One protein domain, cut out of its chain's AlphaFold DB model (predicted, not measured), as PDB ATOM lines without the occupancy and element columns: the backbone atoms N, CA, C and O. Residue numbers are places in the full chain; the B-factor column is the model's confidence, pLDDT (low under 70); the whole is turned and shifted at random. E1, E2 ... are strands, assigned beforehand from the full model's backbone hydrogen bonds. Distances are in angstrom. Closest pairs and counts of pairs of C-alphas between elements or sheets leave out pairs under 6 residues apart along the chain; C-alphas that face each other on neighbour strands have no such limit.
ATOM      1  N   HIS A 286     215.741 221.589 225.632       91.75
ATOM      2  CA  HIS A 286     216.994 220.849 225.772       91.75
ATOM      3  C   HIS A 286     217.188 220.408 227.226       91.75
ATOM      4  O   HIS A 286     217.315 221.239 228.125       91.75
ATOM      5  N   ARG A 287     217.241 219.092 227.447       91.19
ATOM      6  CA  ARG A 287     217.466 218.475 228.761       91.19
ATOM      7  C   ARG A 287     218.781 217.711 228.776       91.19
ATOM      8  O   ARG A 287     219.128 217.043 227.805       91.19
ATOM      9  N   THR A 288     219.510 217.799 229.883       94.12
ATOM     10  CA  THR A 288     220.787 217.098 230.066       94.12
ATOM     11  C   THR A 288     220.588 215.876 230.950       94.12
ATOM     12  O   THR A 288     220.191 216.003 232.106       94.12
ATOM     13  N   PHE A 289     220.915 214.700 230.416       93.94
ATOM     14  CA  PHE A 289     220.955 213.447 231.164       93.94
ATOM     15  C   PHE A 289     222.409 213.088 231.474       93.94
ATOM     16  O   PHE A 289     223.233 212.950 230.572       93.94
ATOM     17  N   PHE A 290     222.726 212.945 232.755       94.19
ATOM     18  CA  PHE A 290     224.040 212.545 233.244       94.19
ATOM     19  C   PHE A 290     224.121 211.023 233.328       94.19
ATOM     20  O   PHE A 290     223.185 210.385 233.808       94.19
ATOM     21  N   LEU A 291     225.233 210.459 232.857       94.50
ATOM     22  CA  LEU A 291     225.488 209.019 232.845       94.50
ATOM     23  C   LEU A 291     226.043 208.553 234.197       94.50
ATOM     24  O   LEU A 291     226.955 209.182 234.737       94.50
ATOM     25  N   ASP A 292     225.545 207.425 234.703       92.88
ATOM     26  CA  ASP A 292     226.086 206.731 235.872       92.88
ATOM     27  C   ASP A 292     226.527 205.316 235.482       92.88
ATOM     28  O   ASP A 292     225.715 204.447 235.156       92.88
ATOM     29  N   SER A 293     227.840 205.081 235.503       94.00
ATOM     30  CA  SER A 293     228.420 203.790 235.130       94.00
ATOM     31  C   SER A 293     228.329 202.718 236.220       94.00
ATOM     32  O   SER A 293     228.609 201.561 235.926       94.00
ATOM     33  N   GLN A 294     227.985 203.068 237.465       92.00
ATOM     34  CA  GLN A 294     227.777 202.086 238.540       92.00
ATOM     35  C   GLN A 294     226.402 201.436 238.411       92.00
ATOM     36  O   GLN A 294     226.252 200.244 238.666       92.00
ATOM     37  N   THR A 295     225.403 202.224 238.015       92.38
ATOM     38  CA  THR A 295     224.014 201.773 237.874       92.38
ATOM     39  C   THR A 295     223.609 201.486 236.431       92.38
ATOM     40  O   THR A 295     222.532 200.934 236.230       92.38
ATOM     41  N   ALA A 296     224.436 201.847 235.440       94.50
ATOM     42  CA  ALA A 296     224.107 201.778 234.012       94.50
ATOM     43  C   ALA A 296     222.808 202.540 233.673       94.50
ATOM     44  O   ALA A 296     221.967 202.101 232.884       94.50
ATOM     45  N   THR A 297     222.624 203.707 234.295       94.56
ATOM     46  CA  THR A 297     221.447 204.566 234.096       94.56
ATOM     47  C   THR A 297     221.843 205.974 233.670       94.56
ATOM     48  O   THR A 297     222.999 206.379 233.793       94.56
ATOM     49  N   MET A 298     220.874 206.734 233.156       94.50
ATOM     50  CA  MET A 298     221.027 208.172 232.937       94.50
ATOM     51  C   MET A 298     219.877 208.965 233.580       94.50
ATOM     52  O   MET A 298     218.724 208.514 233.595       94.50
ATOM     53  N   SER A 299     220.170 210.143 234.139       93.00
ATOM     54  CA  SER A 299     219.178 210.965 234.859       93.00
ATOM     55  C   SER A 299     219.467 212.469 234.799       93.00
ATOM     56  O   SER A 299     220.596 212.875 234.551       93.00
ATOM     57  N   GLU A 300     218.462 213.307 235.068       92.44
ATOM     58  CA  GLU A 300     218.603 214.775 235.115       92.44
ATOM     59  C   GLU A 300     219.186 215.291 236.457       92.44
ATOM     60  O   GLU A 300     219.422 216.486 236.612       92.44
ATOM     61  N   CYS A 301     219.446 214.416 237.439       82.38
ATOM     62  CA  CYS A 301     219.780 214.775 238.829       82.38
ATOM     63  C   CYS A 301     221.217 215.300 239.060       82.38
ATOM     64  O   CYS A 301     221.678 215.343 240.201       82.38
ATOM     65  N   GLY A 302     221.918 215.722 238.005       80.62
ATOM     66  CA  GLY A 302     223.320 216.142 238.068       80.62
ATOM     67  C   GLY A 302     224.314 214.979 237.978       80.62
ATOM     68  O   GLY A 302     223.971 213.818 238.191       80.62
ATOM     69  N   ALA A 303     225.571 215.294 237.647       79.88
ATOM     70  CA  ALA A 303     226.655 214.315 237.643       79.88
ATOM     71  C   ALA A 303     226.983 213.851 239.073       79.88
ATOM     72  O   ALA A 303     227.005 214.660 240.004       79.88
ATOM     73  N   SER A 304     227.301 212.565 239.239       80.69
ATOM     74  CA  SER A 304     227.847 212.052 240.500       80.69
ATOM     75  C   SER A 304     229.119 212.815 240.881       80.69
ATOM     76  O   SER A 304     229.988 213.067 240.046       80.69
ATOM     77  N   SER A 305     229.262 213.153 242.165       83.62
ATOM     78  CA  SER A 305     230.477 213.783 242.696       83.62
ATOM     79  C   SER A 305     231.669 212.824 242.765       83.62
ATOM     80  O   SER A 305     232.800 213.263 242.981       83.62
ATOM     81  N   LYS A 306     231.433 211.518 242.593       86.88
ATOM     82  CA  LYS A 306     232.472 210.487 242.580       86.88
ATOM     83  C   LYS A 306     232.653 209.954 241.159       86.88
ATOM     84  O   LYS A 306     231.661 209.529 240.567       86.88
ATOM     85  N   PRO A 307     233.889 209.917 240.632       90.69
ATOM     86  CA  PRO A 307     234.147 209.324 239.330       90.69
ATOM     87  C   PRO A 307     233.846 207.823 239.360       90.69
ATOM     88  O   PRO A 307     234.111 207.136 240.350       90.69
ATOM     89  N   SER A 308     233.319 207.317 238.254       92.06
ATOM     90  CA  SER A 308     233.110 205.897 238.001       92.06
ATOM     91  C   SER A 308     233.430 205.581 236.541       92.06
ATOM     92  O   SER A 308     233.497 206.479 235.699       92.06
ATOM     93  N   SER A 309     233.694 204.309 236.253       94.88
ATOM     94  CA  SER A 309     234.024 203.834 234.910       94.88
ATOM     95  C   SER A 309     233.271 202.552 234.573       94.88
ATOM     96  O   SER A 309     232.967 201.752 235.455       94.88
ATOM     97  N   THR A 310     233.020 202.356 233.285       95.69
ATOM     98  CA  THR A 310     232.643 201.080 232.667       95.69
ATOM     99  C   THR A 310     233.506 200.894 231.415       95.69
ATOM    100  O   THR A 310     234.095 201.863 230.930       95.69
ATOM    101  N   SER A 311     233.633 199.668 230.918       95.56
ATOM    102  CA  SER A 311     234.503 199.317 229.793       95.56
ATOM    103  C   SER A 311     233.829 198.295 228.892       95.56
ATOM    104  O   SER A 311     233.081 197.458 229.386       95.56
ATOM    105  N   TYR A 312     234.157 198.338 227.606       95.62
ATOM    106  CA  TYR A 312     233.715 197.382 226.596       95.62
ATOM    107  C   TYR A 312     234.877 197.034 225.663       95.62
ATOM    108  O   TYR A 312     235.861 197.779 225.567       95.62
ATOM    109  N   VAL A 313     234.766 195.904 224.978       96.62
ATOM    110  CA  VAL A 313     235.734 195.410 224.000       96.62
ATOM    111  C   VAL A 313     235.369 195.952 222.620       96.62
ATOM    112  O   VAL A 313     234.441 195.480 221.973       96.62
ATOM    113  N   SER A 314     236.101 196.965 222.153       95.00
ATOM    114  CA  SER A 314     235.760 197.700 220.922       95.00
ATOM    115  C   SER A 314     235.856 196.889 219.624       95.00
ATOM    116  O   SER A 314     235.388 197.357 218.589       95.00
ATOM    117  N   ASP A 315     236.509 195.729 219.648       94.56
ATOM    118  CA  ASP A 315     236.731 194.843 218.501       94.56
ATOM    119  C   ASP A 315     235.979 193.502 218.604       94.56
ATOM    120  O   ASP A 315     236.187 192.614 217.774       94.56
ATOM    121  N   SER A 316     235.075 193.360 219.578       95.19
ATOM    122  CA  SER A 316     234.224 192.180 219.741       95.19
ATOM    123  C   SER A 316     232.804 192.459 219.262       95.19
ATOM    124  O   SER A 316     232.155 193.382 219.737       95.19
ATOM    125  N   TRP A 317     232.290 191.613 218.367       90.19
ATOM    126  CA  TRP A 317     230.876 191.643 217.965       90.19
ATOM    127  C   TRP A 317     229.934 191.095 219.044       90.19
ATOM    128  O   TRP A 317     228.740 191.374 218.996       90.19
ATOM    129  N   ASP A 318     230.465 190.315 219.989       95.50
ATOM    130  CA  ASP A 318     229.702 189.740 221.103       95.50
ATOM    131  C   ASP A 318     229.587 190.711 222.294       95.50
ATOM    132  O   ASP A 318     228.830 190.453 223.229       95.50
ATOM    133  N   ASP A 319     230.352 191.810 222.287       93.38
ATOM    134  CA  ASP A 319     230.264 192.869 223.291       93.38
ATOM    135  C   ASP A 319     229.305 193.960 222.788       93.38
ATOM    136  O   ASP A 319     229.594 194.660 221.820       93.38
ATOM    137  N   ASP A 320     228.143 194.083 223.433       89.12
ATOM    138  CA  ASP A 320     227.098 195.059 223.071       89.12
ATOM    139  C   ASP A 320     227.474 196.503 223.481       89.12
ATOM    140  O   ASP A 320     226.816 197.477 223.116       89.12
ATOM    141  N   GLY A 321     228.595 196.685 224.185       93.69
ATOM    142  CA  GLY A 321     229.089 197.986 224.604       93.69
ATOM    143  C   GLY A 321     228.577 198.431 225.974       93.69
ATOM    144  O   GLY A 321     228.010 197.682 226.769       93.69
ATOM    145  N   ALA A 322     228.819 199.706 226.288       94.75
ATOM    146  CA  ALA A 322     228.321 200.330 227.507       94.75
ATOM    147  C   ALA A 322     226.948 200.975 227.265       94.75
ATOM    148  O   ALA A 322     226.831 201.917 226.479       94.75
ATOM    149  N   HIS A 323     225.924 200.524 227.994       94.88
ATOM    150  CA  HIS A 323     224.560 201.049 227.883       94.88
ATOM    151  C   HIS A 323     224.136 201.817 229.128       94.88
ATOM    152  O   HIS A 323     224.532 201.501 230.249       94.88
ATOM    153  N   PHE A 324     223.269 202.804 228.917       95.50
ATOM    154  CA  PHE A 324     222.677 203.601 229.980       95.50
ATOM    155  C   PHE A 324     221.181 203.727 229.724       95.50
ATOM    156  O   PHE A 324     220.770 204.087 228.622       95.50
ATOM    157  N   VAL A 325     220.365 203.428 230.730       95.44
ATOM    158  CA  VAL A 325     218.903 203.417 230.593       95.44
ATOM    159  C   VAL A 325     218.271 204.585 231.346       95.44
ATOM    160  O   VAL A 325     218.626 204.880 232.490       95.44
ATOM    161  N   HIS A 326     217.292 205.229 230.712       93.12
ATOM    162  CA  HIS A 326     216.336 206.120 231.361       93.12
ATOM    163  C   HIS A 326     214.919 205.609 231.125       93.12
ATOM    164  O   HIS A 326     214.560 205.252 230.003       93.12
ATOM    165  N   THR A 327     214.092 205.609 232.167       92.06
ATOM    166  CA  THR A 327     212.672 205.275 232.057       92.06
ATOM    167  C   THR A 327     211.848 206.517 232.350       92.06
ATOM    168  O   THR A 327     211.816 206.999 233.482       92.06
ATOM    169  N   PHE A 328     211.159 207.026 231.330       90.19
ATOM    170  CA  PHE A 328     210.254 208.156 231.494       90.19
ATOM    171  C   PHE A 328     209.065 207.751 232.375       90.19
ATOM    172  O   PHE A 328     208.399 206.751 232.120       90.19
ATOM    173  N   SER A 329     208.763 208.550 233.399       89.81
ATOM    174  CA  SER A 329     207.648 208.292 234.324       89.81
ATOM    175  C   SER A 329     206.268 208.629 233.741       89.81
ATOM    176  O   SER A 329     205.240 208.334 234.348       89.81
ATOM    177  N   LYS A 330     206.238 209.267 232.569       88.81
ATOM    178  CA  LYS A 330     205.044 209.651 231.811       88.81
ATOM    179  C   LYS A 330     205.360 209.638 230.318       88.81
ATOM    180  O   LYS A 330     206.527 209.629 229.936       88.81
ATOM    181  N   TYR A 331     204.324 209.696 229.485       84.56
ATOM    182  CA  TYR A 331     204.501 209.857 228.044       84.56
ATOM    183  C   TYR A 331     205.337 211.108 227.735       84.56
ATOM    184  O   TYR A 331     205.071 212.191 228.264       84.56
ATOM    185  N   TYR A 332     206.334 210.936 226.871       82.94
ATOM    186  CA  TYR A 332     207.261 211.974 226.441       82.94
ATOM    187  C   TYR A 332     207.360 211.981 224.918       82.94
ATOM    188  O   TYR A 332     207.208 210.947 224.270       82.94
ATOM    189  N   ARG A 333     207.623 213.162 224.359       81.88
ATOM    190  CA  ARG A 333     207.996 213.339 222.954       81.88
ATOM    191  C   ARG A 333     209.449 213.776 222.922       81.88
ATOM    192  O   ARG A 333     209.827 214.655 223.693       81.88
ATOM    193  N   VAL A 334     210.230 213.118 222.080       76.25
ATOM    194  CA  VAL A 334     211.639 213.424 221.849       76.25
ATOM    195  C   VAL A 334     211.731 213.844 220.392       76.25
ATOM    196  O   VAL A 334     211.353 213.060 219.521       76.25
ATOM    197  N   ASP A 335     212.135 215.093 220.177       64.12
ATOM    198  CA  ASP A 335     212.300 215.717 218.861       64.12
ATOM    199  C   ASP A 335     213.772 215.729 218.438       64.12
ATOM    200  O   ASP A 335     214.637 215.952 219.322       64.12
TER     201      ASP A 335
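Overview. This is residues 286 to 335 of the 335 residues of the protein "CocE/NonD hydrolase" of Penicillium sp. 'occitanis' (UniProt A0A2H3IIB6). With little regular structure, this is a small hairpin of two short strands, E1 and E2, with a long unnamed stretch, residues 300 to 335, that swings out to a tip and folds back past the hairpin. Residues 314 to 319 stick out. The printed part has 50 residues, 6 of them in E1 then E2, an antiparallel sheet; the class is all strand, with no named helix. It is loose, with a radius of gyration of the C-alphas of 13.4 A, and spans 36 by 27 by 18 A.

Arrangement. Look first at E1, residues 290 to 292, and E2, residues 297 to 299, a hairpin at 150 degrees between directions. You will find N 290 and O 299 within hydrogen-bond range at 2.8 A, and C-alphas 291 and 298 facing each other at 4.5 A.

Along the chain. Find C-alpha 290 at (224.040, 212.545, 233.244); E1 runs 6.7 A from there. E2 runs 6.8 A to C-alpha 299 at (219.178, 210.965, 234.859).

Size, cuts and confidence. The C-alphas farthest apart, Asp 315 and Lys 330, are 37.4 A apart. The printed part has no cut, and the link E1 to E2 is tight. Residue 335 is under pLDDT 70.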